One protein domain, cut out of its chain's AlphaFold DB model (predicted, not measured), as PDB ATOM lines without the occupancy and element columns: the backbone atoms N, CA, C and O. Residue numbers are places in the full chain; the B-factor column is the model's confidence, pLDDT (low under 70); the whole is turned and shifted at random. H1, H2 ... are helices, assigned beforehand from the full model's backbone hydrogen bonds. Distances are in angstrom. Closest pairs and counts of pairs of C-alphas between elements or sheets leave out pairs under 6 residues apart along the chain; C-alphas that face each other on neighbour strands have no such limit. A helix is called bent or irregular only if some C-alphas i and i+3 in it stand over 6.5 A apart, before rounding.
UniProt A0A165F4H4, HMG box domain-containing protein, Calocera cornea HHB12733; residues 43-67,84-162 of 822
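AT A GLANCE: This is residues 43 to 67 and 84 to 162 of the 822 residues of the protein "HMG box domain-containing protein" of Calocera cornea HHB12733 (UniProt A0A165F4H4). Helix H2 lies in the middle, with H1 packed across one side of it and H3 packed across the other, while the longest helix, H4, crosses near the first end of H2 and also packs on H1. The helices are crossed rather than side by side, and the loop of residues 102 to 116 reaches to one end of the long axis, with H4 and the last residues toward the other. The printed part has 104 residues with four named helices, in the order H1, H2, H3, H4, and no named strand; the class is all helix. It is only just compact, close to loose, with a radius of gyration of the C-alphas of 15.3 A, and elongated, spanning 52 by 29 by 26 A.

IN THESE COORDINATES: H1 is residues 52 to 67, from C-alpha 52 at (173.468, 155.007, 177.346), 25.5 A long; it is irregular, with C-alphas 53 and 56 7.6 A apart. H2 is residues 88 to 101, 19.9 A. H3 is residues 117 to 131, 19.8 A; it is neither bent nor irregular, but only just: C-alphas 128 and 131 are 6.2 A apart. H4 is residues 134 to 154, 29.3 A, ending at C-alpha 154 (159.896, 160.633, 197.391). It has a kink of 26 degrees near residue 141 and is only just irregular, with C-alphas 136 and 139 6.7 A apart.

HOW THE PARTS SIT: The hub is H2, which touches the three other helices. Residues 91 to 95 of H2 touch residues 58 to 65 of H1, about perpendicular at 77 degrees; the closest C-alphas, of Leu 58 and His 95, are 6.9 A apart. H2 touches H3 at a steep tilt of 54 degrees, opposite ways, the closest C-alphas being those of Arg 93 and Ala 124 at 6.1 A. Residues 88 to 92 of H2 touch residues 137 to 144 of H4, at 72 degrees only just about perpendicular; the closest C-alphas, of Lys 88 and His 141, are 5.1 A apart. Residues 52 to 59 of H1 touch residues 138 to 147 of H4 at a steep tilt of 51 degrees, the same way, closest at the C-alphas of Ile 52 and Pro 139, 5.1 A. H3 and H4 are close but not clearly touching, with the C-alphas of Trp 128 and Arg 137 7.9 A apart. H1 and H3 are apart. In H2 and H3 every O i to N i+4 pair is within hydrogen-bond range; in H1 9 of 12 are, in H4 15 of 17.

THE WHOLE: The two C-alphas farthest apart, of Ser 107 and Asp 157, are 52.4 A apart. Residues 68 to 83 are not printed, and C-alphas 67 and 84 are 15.0 A apart across that cut, in the link from H1 to H2. The link from H2 to H3 is long, 15 residues; that from H3 to H4 is tight, 2 residues. The mean pLDDT of the printed part is 88.0, and residues 43 to 46, 104, 106 and 111 are under 70.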
ATOM      1  N   TYR A  43     157.576 140.641 161.496       62.88
ATOM      2  CA  TYR A  43     157.874 141.998 161.955       62.88
ATOM      3  C   TYR A  43     159.362 142.343 161.781       62.88
ATOM      4  O   TYR A  43     160.075 142.664 162.731       62.88
ATOM      5  N   SER A  44     159.833 142.275 160.535       53.41
ATOM      6  CA  SER A  44     161.218 142.578 160.156       53.41
ATOM      7  C   SER A  44     161.517 144.087 160.176       53.41
ATOM      8  O   SER A  44     161.457 144.779 159.161       53.41
ATOM      9  N   TRP A  45     161.875 144.615 161.350       57.00
ATOM     10  CA  TRP A  45     162.344 145.996 161.507       57.00
ATOM     11  C   TRP A  45     163.487 146.150 162.515       57.00
ATOM     12  O   TRP A  45     163.634 145.383 163.464       57.00
ATOM     13  N   GLU A  46     164.295 147.193 162.323       62.41
ATOM     14  CA  GLU A  46     165.342 147.583 163.268       62.41
ATOM     15  C   GLU A  46     164.736 148.316 164.477       62.41
ATOM     16  O   GLU A  46     164.668 149.547 164.501       62.41
ATOM     17  N   PHE A  47     164.336 147.579 165.520       72.81
ATOM     18  CA  PHE A  47     164.260 148.189 166.848       72.81
ATOM     19  C   PHE A  47     165.683 148.516 167.296       72.81
ATOM     20  O   PHE A  47     166.418 147.638 167.746       72.81
ATOM     21  N   ARG A  48     166.089 149.778 167.153       73.06
ATOM     22  CA  ARG A  48     167.365 150.240 167.694       73.06
ATOM     23  C   ARG A  48     167.187 150.497 169.191       73.06
ATOM     24  O   ARG A  48     166.371 151.352 169.544       73.06
ATOM     25  N   PRO A  49     167.899 149.777 170.077       76.88
ATOM     26  CA  PRO A  49     167.896 150.128 171.484       76.88
ATOM     27  C   PRO A  49     168.482 151.542 171.664       76.88
ATOM     28  O   PRO A  49     169.372 151.939 170.906       76.88
ATOM     29  N   PRO A  50     167.974 152.306 172.642       75.06
ATOM     30  CA  PRO A  50     168.475 153.627 172.985       75.06
ATOM     31  C   PRO A  50     169.920 153.523 173.481       75.06
ATOM     32  O   PRO A  50     170.325 152.506 174.051       75.06
ATOM     33  N   GLY A  51     170.705 154.573 173.266       77.56
ATOM     34  CA  GLY A  51     172.058 154.656 173.793       77.56
ATOM     35  C   GLY A  51     172.070 154.866 175.307       77.56
ATOM     36  O   GLY A  51     171.083 155.269 175.917       77.56
ATOM     37  N   ILE A  52     173.241 154.685 175.922       77.69
ATOM     38  CA  ILE A  52     173.468 155.007 177.346       77.69
ATOM     39  C   ILE A  52     173.221 156.509 177.631       77.69
ATOM     40  O   ILE A  52     172.921 156.888 178.757       77.69
ATOM     41  N   GLN A  53     173.283 157.365 176.605       80.81
ATOM     42  CA  GLN A  53     172.983 158.801 176.694       80.81
ATOM     43  C   GLN A  53     171.475 159.115 176.755       80.81
ATOM     44  O   GLN A  53     171.098 160.159 177.276       80.81
ATOM     45  N   ASP A  54     170.609 158.214 176.284       86.62
ATOM     46  CA  ASP A  54     169.150 158.411 176.224       86.62
ATOM     47  C   ASP A  54     168.434 157.987 177.524       86.62
ATOM     48  O   ASP A  54     167.207 157.912 177.583       86.62
ATOM     49  N   VAL A  55     169.194 157.661 178.572       86.75
ATOM     50  CA  VAL A  55     168.683 157.097 179.829       86.75
ATOM     51  C   VAL A  55     167.715 158.054 180.542       86.75
ATOM     52  O   VAL A  55     166.655 157.605 180.973       86.75
ATOM     53  N   GLN A  56     167.986 159.366 180.556       89.38
ATOM     54  CA  GLN A  56     167.038 160.358 181.088       89.38
ATOM     55  C   GLN A  56     165.730 160.377 180.283       89.38
ATOM     56  O   GLN A  56     164.647 160.316 180.853       89.38
ATOM     57  N   THR A  57     165.820 160.325 178.951       88.81
ATOM     58  CA  THR A  57     164.661 160.253 178.048       88.81
ATOM     59  C   THR A  57     163.765 159.040 178.343       88.81
ATOM     60  O   THR A  57     162.560 159.096 178.101       88.81
ATOM     61  N   LEU A  58     164.321 157.941 178.877       86.88
ATOM     62  CA  LEU A  58     163.554 156.776 179.336       86.88
ATOM     63  C   LEU A  58     162.857 157.004 180.686       86.88
ATOM     64  O   LEU A  58     161.749 156.498 180.864       86.88
ATOM     65  N   VAL A  59     163.471 157.748 181.608       87.00
ATOM     66  CA  VAL A  59     162.874 158.149 182.897       87.00
ATOM     67  C   VAL A  59     161.720 159.125 182.657       87.00
ATOM     68  O   VAL A  59     160.578 158.833 183.018       87.00
ATOM     69  N   ASP A  60     161.976 160.213 181.928       88.81
ATOM     70  CA  ASP A  60     160.984 161.236 181.569       88.81
ATOM     71  C   ASP A  60     159.778 160.606 180.858       88.81
ATOM     72  O   ASP A  60     158.618 160.897 181.160       88.81
ATOM     73  N   LEU A  61     160.039 159.675 179.933       88.06
ATOM     74  CA  LEU A  61     159.017 158.905 179.234       88.06
ATOM     75  C   LEU A  61     158.066 158.168 180.188       88.06
ATOM     76  O   LEU A  61     156.887 158.018 179.863       88.06
ATOM     77  N   ILE A  62     158.559 157.655 181.312       87.44
ATOM     78  CA  ILE A  62     157.776 156.837 182.243       87.44
ATOM     79  C   ILE A  62     156.914 157.718 183.142       87.44
ATOM     80  O   ILE A  62     155.741 157.389 183.323       87.44
ATOM     81  N   HIS A  63     157.438 158.863 183.587       88.19
ATOM     82  CA  HIS A  63     156.654 159.888 184.277       88.19
ATOM     83  C   HIS A  63     155.501 160.394 183.395       88.19
ATOM     84  O   HIS A  63     154.337 160.225 183.762       88.19
ATOM     85  N   ASN A  64     155.789 160.840 182.167       87.25
ATOM     86  CA  ASN A  64     154.765 161.301 181.214       87.25
ATOM     87  C   ASN A  64     153.699 160.222 180.897       87.25
ATOM     88  O   ASN A  64     152.520 160.528 180.760       87.25
ATOM     89  N   ASN A  65     154.069 158.934 180.805       81.12
ATOM     90  CA  ASN A  65     153.104 157.841 180.572       81.12
ATOM     91  C   ASN A  65     152.180 157.542 181.771       81.12
ATOM     92  O   ASN A  65     151.258 156.729 181.622       81.12
ATOM     93  N   SER A  66     152.456 158.102 182.952       72.81
ATOM     94  CA  SER A  66     151.681 157.848 184.171       72.81
ATOM     95  C   SER A  66     150.471 158.777 184.323       72.81
ATOM     96  O   SER A  66     149.462 158.349 184.881       72.81
ATOM     97  N   GLU A  67     150.556 159.989 183.769       71.06
ATOM     98  CA  GLU A  67     149.537 161.047 183.842       71.06
ATOM     99  C   GLU A  67     148.474 160.885 182.742       71.06
ATOM    100  O   GLU A  67     147.273 160.846 183.010       71.06
ATOM    101  N   ARG A  84     153.971 150.792 192.551       95.81
ATOM    102  CA  ARG A  84     155.334 150.217 192.510       95.81
ATOM    103  C   ARG A  84     156.186 150.849 191.404       95.81
ATOM    104  O   ARG A  84     155.695 151.028 190.290       95.81
ATOM    105  N   ILE A  85     157.485 151.010 191.668       96.50
ATOM    106  CA  ILE A  85     158.514 151.326 190.661       96.50
ATOM    107  C   ILE A  85     158.440 150.343 189.476       96.50
ATOM    108  O   ILE A  85     158.320 149.124 189.651       96.50
ATOM    109  N   SER A  86     158.574 150.859 188.253       96.19
ATOM    110  CA  SER A  86     158.649 150.040 187.036       96.19
ATOM    111  C   SER A  86     160.026 149.383 186.873       96.19
ATOM    112  O   SER A  86     160.980 150.034 186.468       96.19
ATOM    113  N   ASN A  87     160.119 148.072 187.125       97.56
ATOM    114  CA  ASN A  87     161.309 147.231 186.872       97.56
ATOM    115  C   ASN A  87     161.854 147.396 185.426       97.56
ATOM    116  O   ASN A  87     161.070 147.666 184.516       97.56
ATOM    117  N   LYS A  88     163.153 147.153 185.172       97.44
ATOM    118  CA  LYS A  88     163.843 147.364 183.874       97.44
ATOM    119  C   LYS A  88     163.116 146.814 182.633       97.44
ATOM    120  O   LYS A  88     163.145 147.442 181.578       97.44
ATOM    121  N   PHE A  89     162.380 145.703 182.747       97.50
ATOM    122  CA  PHE A  89     161.528 145.209 181.650       97.50
ATOM    123  C   PHE A  89     160.304 146.102 181.361       97.50
ATOM    124  O   PHE A  89     159.915 146.248 180.205       97.50
ATOM    125  N   PHE A  90     159.687 146.710 182.376       96.69
ATOM    126  CA  PHE A  90     158.596 147.672 182.195       96.69
ATOM    127  C   PHE A  90     159.099 149.018 181.665       96.69
ATOM    128  O   PHE A  90     158.423 149.589 180.813       96.69
ATOM    129  N   VAL A  91     160.301 149.460 182.067       96.50
ATOM    130  CA  VAL A  91     160.997 150.604 181.441       96.50
ATOM    131  C   VAL A  91     161.108 150.374 179.929       96.50
ATOM    132  O   VAL A  91     160.569 151.133 179.122       96.50
ATOM    133  N   TYR A  92     161.712 149.243 179.550       96.62
ATOM    134  CA  TYR A  92     161.830 148.808 178.162       96.62
ATOM    135  C   TYR A  92     160.480 148.692 177.446       96.62
ATOM    136  O   TYR A  92     160.306 149.235 176.357       96.62
ATOM    137  N   ARG A  93     159.495 148.015 178.049       95.69
ATOM    138  CA  ARG A  93     158.183 147.791 177.432       95.69
ATOM    139  C   ARG A  93     157.432 149.099 177.185       95.69
ATOM    140  O   ARG A  93     156.709 149.172 176.196       95.69
ATOM    141  N   SER A  94     157.597 150.120 178.025       93.88
ATOM    142  CA  SER A  94     157.008 151.449 177.807       93.88
ATOM    143  C   SER A  94     157.658 152.178 176.625       93.88
ATOM    144  O   SER A  94     156.941 152.699 175.769       93.88
ATOM    145  N   HIS A  95     158.990 152.127 176.509       93.44
ATOM    146  CA  HIS A  95     159.724 152.629 175.338       93.44
ATOM    147  C   HIS A  95     159.302 151.921 174.045       93.44
ATOM    148  O   HIS A  95     158.872 152.563 173.085       93.44
ATOM    149  N   PHE A  96     159.304 150.590 174.064       93.69
ATOM    150  CA  PHE A  96     158.870 149.746 172.957       93.69
ATOM    151  C   PHE A  96     157.413 150.039 172.550       93.69
ATOM    152  O   PHE A  96     157.121 150.238 171.373       93.69
ATOM    153  N   LEU A  97     156.485 150.154 173.507       91.19
ATOM    154  CA  LEU A  97     155.087 150.499 173.222       91.19
ATOM    155  C   LEU A  97     154.935 151.887 172.576       91.19
ATOM    156  O   LEU A  97     154.100 152.022 171.683       91.19
ATOM    157  N   ARG A  98     155.719 152.900 172.977       88.62
ATOM    158  CA  ARG A  98     155.678 154.233 172.344       88.62
ATOM    159  C   ARG A  98     156.234 154.208 170.920       88.62
ATOM    160  O   ARG A  98     155.646 154.851 170.054       88.62
ATOM    161  N   ALA A  99     157.294 153.438 170.665       88.44
ATOM    162  CA  ALA A  99     157.798 153.218 169.312       88.44
ATOM    163  C   ALA A  99     156.721 152.568 168.420       88.44
ATOM    164  O   ALA A  99     156.320 153.146 167.411       88.44
ATOM    165  N   TYR A 100     156.164 151.420 168.829       85.12
ATOM    166  CA  TYR A 100     155.249 150.640 167.979       85.12
ATOM    167  C   TYR A 100     153.816 151.160 167.887       85.12
ATOM    168  O   TYR A 100     153.133 150.854 166.911       85.12
ATOM    169  N   ARG A 101     153.356 151.998 168.824       83.75
ATOM    170  CA  ARG A 101     152.073 152.713 168.682       83.75
ATOM    171  C   ARG A 101     152.102 153.741 167.541       83.75
ATOM    172  O   ARG A 101     151.045 154.052 167.001       83.75
ATOM    173  N   ASN A 102     153.291 154.225 167.174       76.25
ATOM    174  CA  ASN A 102     153.494 155.329 166.237       76.25
ATOM    175  C   ASN A 102     154.168 154.905 164.914       76.25
ATOM    176  O   ASN A 102     154.568 155.772 164.138       76.25
ATOM    177  N   VAL A 103     154.298 153.600 164.631       74.19
ATOM    178  CA  VAL A 103     154.833 153.131 163.340       74.19
ATOM    179  C   VAL A 103     153.847 153.457 162.215       74.19
ATOM    180  O   VAL A 103     152.758 152.895 162.113       74.19
ATOM    181  N   VAL A 104     154.266 154.390 161.364       65.50
ATOM    182  CA  VAL A 104     153.697 154.682 160.044       65.50
ATOM    183  C   VAL A 104     154.368 153.747 159.038       65.50
ATOM    184  O   VAL A 104     155.578 153.542 159.126       65.50
ATOM    185  N   ASP A 105     153.618 153.188 158.083       71.44
ATOM    186  CA  ASP A 105     154.212 152.291 157.083       71.44
ATOM    187  C   ASP A 105     155.142 153.111 156.171       71.44
ATOM    188  O   ASP A 105     154.655 154.016 155.482       71.44
ATOM    189  N   PRO A 106     156.458 152.828 156.108       65.00
ATOM    190  CA  PRO A 106     157.406 153.662 155.364       65.00
ATOM    191  C   PRO A 106     157.162 153.633 153.846       65.00
ATOM    192  O   PRO A 106     157.583 154.537 153.132       65.00
ATOM    193  N   SER A 107     156.460 152.608 153.357       75.00
ATOM    194  CA  SER A 107     156.011 152.452 151.970       75.00
ATOM    195  C   SER A 107     154.671 153.137 151.671       75.00
ATOM    196  O   SER A 107     154.396 153.448 150.513       75.00
ATOM    197  N   SER A 108     153.826 153.355 152.684       76.19
ATOM    198  CA  SER A 108     152.457 153.865 152.524       76.19
ATOM    199  C   SER A 108     152.320 155.339 152.904       76.19
ATOM    200  O   SER A 108     151.467 156.037 152.359       76.19
ATOM    201  N   GLY A 109     153.105 155.816 153.875       76.38
ATOM    202  CA  GLY A 109     152.948 157.140 154.490       76.38
ATOM    203  C   GLY A 109     151.678 157.294 155.344       76.38
ATOM    204  O   GLY A 109     151.565 158.247 156.112       76.38
ATOM    205  N   MET A 110     150.733 156.354 155.253       73.25
ATOM    206  CA  MET A 110     149.580 156.266 156.141       73.25
ATOM    207  C   MET A 110     149.959 155.568 157.448       73.25
ATOM    208  O   MET A 110     150.768 154.637 157.468       73.25
ATOM    209  N   ALA A 111     149.342 155.999 158.549       64.06
ATOM    210  CA  ALA A 111     149.443 155.286 159.815       64.06
ATOM    211  C   ALA A 111     148.927 153.851 159.631       64.06
ATOM    212  O   ALA A 111     147.782 153.653 159.206       64.06
ATOM    213  N   VAL A 112     149.764 152.860 159.952       72.38
ATOM    214  CA  VAL A 112     149.351 151.453 159.943       72.38
ATOM    215  C   VAL A 112     148.181 151.306 160.910       72.38
ATOM    216  O   VAL A 112     148.143 151.969 161.951       72.38
ATOM    217  N   ARG A 113     147.213 150.437 160.593       73.94
ATOM    218  CA  ARG A 113     146.133 150.109 161.533       73.94
ATOM    219  C   ARG A 113     146.784 149.715 162.871       73.94
ATOM    220  O   ARG A 113     147.529 148.735 162.877       73.94
ATOM    221  N   PRO A 114     146.542 150.452 163.974       78.31
ATOM    222  CA  PRO A 114     147.398 150.386 165.152       78.31
ATOM    223  C   PRO A 114     147.450 148.961 165.695       78.31
ATOM    224  O   PRO A 114     146.412 148.372 166.017       78.31
ATOM    225  N   VAL A 115     148.661 148.402 165.753       82.25
ATOM    226  CA  VAL A 115     148.884 146.999 166.114       82.25
ATOM    227  C   VAL A 115     148.302 146.752 167.513       82.25
ATOM    228  O   VAL A 115     148.615 147.507 168.439       82.25
ATOM    229  N   PRO A 116     147.453 145.723 167.717       87.12
ATOM    230  CA  PRO A 116     146.818 145.489 169.010       87.12
ATOM    231  C   PRO A 116     147.844 145.400 170.144       87.12
ATOM    232  O   PRO A 116     148.824 144.661 170.046       87.12
ATOM    233  N   GLN A 117     147.604 146.097 171.261       89.38
ATOM    234  CA  GLN A 117     148.565 146.184 172.372       89.38
ATOM    235  C   GLN A 117     148.969 144.804 172.938       89.38
ATOM    236  O   GLN A 117     150.087 144.650 173.434       89.38
ATOM    237  N   ARG A 118     148.102 143.781 172.812       90.69
ATOM    238  CA  ARG A 118     148.409 142.363 173.093       90.69
ATOM    239  C   ARG A 118     149.591 141.859 172.252       90.69
ATOM    240  O   ARG A 118     150.498 141.247 172.805       90.69
ATOM    241  N   HIS A 119     149.606 142.145 170.951       89.19
ATOM    242  CA  HIS A 119     150.628 141.683 170.007       89.19
ATOM    243  C   HIS A 119     151.947 142.432 170.233       89.19
ATOM    244  O   HIS A 119     152.979 141.793 170.412       89.19
ATOM    245  N   ILE A 120     151.907 143.767 170.380       90.94
ATOM    246  CA  ILE A 120     153.107 144.552 170.732       90.94
ATOM    247  C   ILE A 120     153.694 144.075 172.076       90.94
ATOM    248  O   ILE A 120     154.907 143.970 172.223       90.94
ATOM    249  N   SER A 121     152.849 143.724 173.056       93.12
ATOM    250  CA  SER A 121     153.313 143.207 174.354       93.12
ATOM    251  C   SER A 121     153.930 141.806 174.265       93.12
ATOM    252  O   SER A 121     154.914 141.559 174.961       93.12
ATOM    253  N   LYS A 122     153.404 140.909 173.412       93.56
ATOM    254  CA  LYS A 122     154.066 139.631 173.090       93.56
ATOM    255  C   LYS A 122     155.439 139.882 172.461       93.56
ATOM    256  O   LYS A 122     156.427 139.315 172.919       93.56
ATOM    257  N   LEU A 123     155.500 140.765 171.459       91.94
ATOM    258  CA  LEU A 123     156.727 141.073 170.724       91.94
ATOM    259  C   LEU A 123     157.800 141.678 171.633       91.94
ATOM    260  O   LEU A 123     158.938 141.225 171.612       91.94
ATOM    261  N   ALA A 124     157.418 142.611 172.513       95.06
ATOM    262  CA  ALA A 124     158.300 143.159 173.540       95.06
ATOM    263  C   ALA A 124     158.896 142.046 174.419       95.06
ATOM    264  O   ALA A 124     160.102 142.021 174.650       95.06
ATOM    265  N   GLY A 125     158.067 141.101 174.877       95.62
ATOM    266  CA  GLY A 125     158.508 139.963 175.686       95.62
ATOM    267  C   GLY A 125     159.468 139.016 174.957       95.62
ATOM    268  O   GLY A 125     160.389 138.503 175.587       95.62
ATOM    269  N   HIS A 126     159.286 138.813 173.648       94.44
ATOM    270  CA  HIS A 126     160.192 138.020 172.814       94.44
ATOM    271  C   HIS A 126     161.524 138.747 172.568       94.44
ATOM    272  O   HIS A 126     162.578 138.226 172.923       94.44
ATOM    273  N   VAL A 127     161.477 139.983 172.057       93.88
ATOM    274  CA  VAL A 127     162.668 140.799 171.756       93.88
ATOM    275  C   VAL A 127     163.514 141.036 173.012       93.88
ATOM    276  O   VAL A 127     164.736 140.935 172.952       93.88
ATOM    277  N   TRP A 128     162.894 141.253 174.180       96.50
ATOM    278  CA  TRP A 128     163.626 141.388 175.444       96.50
ATOM    279  C   TRP A 128     164.420 140.139 175.826       96.50
ATOM    280  O   TRP A 128     165.539 140.270 176.317       96.50
ATOM    281  N   LYS A 129     163.850 138.942 175.639       96.56
ATOM    282  CA  LYS A 129     164.468 137.675 176.053       96.56
ATOM    283  C   LYS A 129     165.499 137.168 175.049       96.56
ATOM    284  O   LYS A 129     166.624 136.884 175.448       96.56
ATOM    285  N   GLU A 130     165.101 137.070 173.783       95.94
ATOM    286  CA  GLU A 130     165.828 136.313 172.756       95.94
ATOM    287  C   GLU A 130     166.742 137.186 171.883       95.94
ATOM    288  O   GLU A 130     167.715 136.682 171.330       95.94
ATOM    289  N   VAL A 131     166.430 138.482 171.732       94.25
ATOM    290  CA  VAL A 131     167.110 139.375 170.771       94.25
ATOM    291  C   VAL A 131     168.057 140.353 171.466       94.25
ATOM    292  O   VAL A 131     169.209 140.470 171.062       94.25
ATOM    293  N   LEU A 132     167.597 141.046 172.514       94.56
ATOM    294  CA  LEU A 132     168.404 142.046 173.219       94.56
ATOM    295  C   LEU A 132     169.472 141.390 174.098       94.56
ATOM    296  O   LEU A 132     169.161 140.668 175.050       94.56
ATOM    297  N   THR A 133     170.735 141.707 173.821       96.75
ATOM    298  CA  THR A 133     171.880 141.337 174.660       96.75
ATOM    299  C   THR A 133     171.872 142.126 175.974       96.75
ATOM    300  O   THR A 133     171.283 143.204 176.060       96.75
ATOM    301  N   GLU A 134     172.554 141.649 177.025       95.69
ATOM    302  CA  GLU A 134     172.535 142.357 178.322       95.69
ATOM    303  C   GLU A 134     173.132 143.780 178.238       95.69
ATOM    304  O   GLU A 134     172.696 144.658 178.975       95.69
ATOM    305  N   LYS A 135     174.027 144.050 177.272       94.94
ATOM    306  CA  LYS A 135     174.537 145.405 176.972       94.94
ATOM    307  C   LYS A 135     173.460 146.347 176.428       94.94
ATOM    308  O   LYS A 135     173.489 147.541 176.680       94.94
ATOM    309  N   GLU A 136     172.482 145.822 175.698       94.38
ATOM    310  CA  GLU A 136     171.345 146.607 175.195       94.38
ATOM    311  C   GLU A 136     170.211 146.691 176.233       94.38
ATOM    312  O   GLU A 136     169.335 147.550 176.138       94.38
ATOM    313  N   ARG A 137     170.244 145.830 177.262       96.50
ATOM    314  CA  ARG A 137     169.405 145.927 178.469       96.50
ATOM    315  C   ARG A 137     169.975 146.904 179.512       96.50
ATOM    316  O   ARG A 137     169.217 147.371 180.360       96.50
ATOM    317  N   GLU A 138     171.267 147.231 179.438       96.19
ATOM    318  CA  GLU A 138     171.992 148.152 180.328       96.19
ATOM    319  C   GLU A 138     171.334 149.541 180.488       96.19
ATOM    320  O   GLU A 138     171.028 149.891 181.630       96.19
ATOM    321  N   PRO A 139     170.995 150.313 179.430       96.19
ATOM    322  CA  PRO A 139     170.339 151.619 179.596       96.19
ATOM    323  C   PRO A 139     168.991 151.522 180.332       96.19
ATOM    324  O   PRO A 139     168.672 152.359 181.174       96.19
ATOM    325  N   TYR A 140     168.222 150.454 180.104       96.44
ATOM    326  CA  TYR A 140     166.966 150.208 180.823       96.44
ATOM    327  C   TYR A 140     167.180 149.781 182.281       96.44
ATOM    328  O   TYR A 140     166.290 149.961 183.112       96.44
ATOM    329  N   HIS A 141     168.344 149.211 182.606       97.50
ATOM    330  CA  HIS A 141     168.740 148.950 183.985       97.50
ATOM    331  C   HIS A 141     169.123 150.246 184.708       97.50
ATOM    332  O   HIS A 141     168.690 150.430 185.844       97.50
ATOM    333  N   LEU A 142     169.871 151.140 184.054       96.88
ATOM    334  CA  LEU A 142     170.257 152.442 184.606       96.88
ATOM    335  C   LEU A 142     169.026 153.325 184.871       96.88
ATOM    336  O   LEU A 142     168.862 153.803 185.990       96.88
ATOM    337  N   ALA A 143     168.102 153.429 183.910       96.50
ATOM    338  CA  ALA A 143     166.839 154.152 184.091       96.50
ATOM    339  C   ALA A 143     165.978 153.573 185.235       96.50
ATOM    340  O   ALA A 143     165.346 154.316 185.979       96.50
ATOM    341  N   TYR A 144     165.984 152.247 185.434       97.31
ATOM    342  CA  TYR A 144     165.332 151.623 186.595       97.31
ATOM    343  C   TYR A 144     166.009 151.992 187.929       97.31
ATOM    344  O   TYR A 144     165.314 152.162 188.927       97.31
ATOM    345  N   LEU A 145     167.340 152.119 187.966       97.94
ATOM    346  CA  LEU A 145     168.059 152.525 189.179       97.94
ATOM    347  C   LEU A 145     167.812 154.001 189.525       97.94
ATOM    348  O   LEU A 145     167.657 154.308 190.704       97.94
ATOM    349  N   GLN A 146     167.703 154.882 188.526       97.25
ATOM    350  CA  GLN A 146     167.291 156.279 188.725       97.25
ATOM    351  C   GLN A 146     165.862 156.365 189.270       97.25
ATOM    352  O   GLN A 146     165.680 156.863 190.375       97.25
ATOM    353  N   LEU A 147     164.886 155.754 188.585       96.62
ATOM    354  CA  LEU A 147     163.491 155.686 189.050       96.62
ATOM    355  C   LEU A 147     163.355 155.080 190.453       96.62
ATOM    356  O   LEU A 147     162.448 155.441 191.196       96.62
ATOM    357  N   LYS A 148     164.232 154.138 190.825       97.81
ATOM    358  CA  LYS A 148     164.277 153.583 192.181       97.81
ATOM    359  C   LYS A 148     164.774 154.613 193.197       97.81
ATOM    360  O   LYS A 148     164.141 154.749 194.235       97.81
ATOM    361  N   ALA A 149     165.859 155.330 192.908       97.94
ATOM    362  CA  ALA A 149     166.408 156.346 193.805       97.94
ATOM    363  C   ALA A 149     165.466 157.552 193.973       97.94
ATOM    364  O   ALA A 149     165.244 158.002 195.092       97.94
ATOM    365  N   GLU A 150     164.861 158.028 192.880       97.31
ATOM    366  CA  GLU A 150     163.843 159.091 192.884       97.31
ATOM    367  C   GLU A 150     162.630 158.694 193.739       97.31
ATOM    368  O   GLU A 150     162.165 159.465 194.576       97.31
ATOM    369  N   PHE A 151     162.155 157.456 193.584       96.94
ATOM    370  CA  PHE A 151     161.032 156.923 194.348       96.94
ATOM    371  C   PHE A 151     161.361 156.692 195.832       96.94
ATOM    372  O   PHE A 151     160.535 156.994 196.687       96.94
ATOM    373  N   GLU A 152     162.548 156.170 196.158       97.38
ATOM    374  CA  GLU A 152     162.982 155.977 197.552       97.38
ATOM    375  C   GLU A 152     163.218 157.315 198.273       97.38
ATOM    376  O   GLU A 152     163.021 157.390 199.482       97.38
ATOM    377  N   ALA A 153     163.561 158.383 197.541       97.94
ATOM    378  CA  ALA A 153     163.603 159.745 198.071       97.94
ATOM    379  C   ALA A 153     162.201 160.365 198.248       97.94
ATOM    380  O   ALA A 153     161.965 161.067 199.228       97.94
ATOM    381  N   ALA A 154     161.265 160.109 197.326       97.12
ATOM    382  CA  ALA A 154     159.896 160.633 197.391       97.12
ATOM    383  C   ALA A 154     158.994 159.895 198.402       97.12
ATOM    384  O   ALA A 154     158.044 160.476 198.928       97.12
ATOM    385  N   HIS A 155     159.265 158.612 198.659       97.06
ATOM    386  CA  HIS A 155     158.453 157.742 199.509       97.06
ATOM    387  C   HIS A 155     159.335 156.852 200.415       97.06
ATOM    388  O   HIS A 155     159.339 155.627 200.247       97.06
ATOM    389  N   PRO A 156     160.074 157.427 201.386       97.56
ATOM    390  CA  PRO A 156     160.987 156.670 202.253       97.56
ATOM    391  C   PRO A 156     160.278 155.569 203.060       97.56
ATOM    392  O   PRO A 156     160.819 154.476 203.221       97.56
ATOM    393  N   ASP A 157     159.032 155.804 203.483       96.88
ATOM    394  CA  ASP A 157     158.219 154.840 204.238       96.88
ATOM    395  C   ASP A 157     157.583 153.738 203.363       96.88
ATOM    396  O   ASP A 157     156.810 152.901 203.847       96.88
ATOM    397  N   TYR A 158     157.870 153.706 202.053       96.88
ATOM    398  CA  TYR A 158     157.250 152.744 201.147       96.88
ATOM    399  C   TYR A 158     157.726 151.309 201.389       96.88
ATOM    400  O   TYR A 158     158.728 150.833 200.847       96.88
ATOM    401  N   ARG A 159     156.906 150.542 202.108       96.75
ATOM    402  CA  ARG A 159     157.015 149.083 202.173       96.75
ATOM    403  C   ARG A 159     155.994 148.435 201.243       96.75
ATOM    404  O   ARG A 159     154.788 148.540 201.460       96.75
ATOM    405  N   TYR A 160     156.464 147.700 200.235       96.12
ATOM    406  CA  TYR A 160     155.585 146.942 199.338       96.12
ATOM    407  C   TYR A 160     154.771 145.883 200.109       96.12
ATOM    408  O   TYR A 160     155.300 144.848 200.515       96.12
ATOM    409  N   ARG A 161     153.460 146.124 200.250       94.19
ATOM    410  CA  ARG A 161     152.479 145.168 200.787       94.19
ATOM    411  C   ARG A 161     151.668 144.538 199.633       94.19
ATOM    412  O   ARG A 161     150.978 145.265 198.913       94.19
ATOM    413  N   PRO A 162     151.739 143.214 199.389       92.88
ATOM    414  CA  PRO A 162     150.824 142.538 198.468       92.88
ATOM    415  C   PRO A 162     149.412 142.452 199.064       92.88
ATOM    416  O   PRO A 162     149.209 141.731 200.035       92.88
TER     417      PRO A 162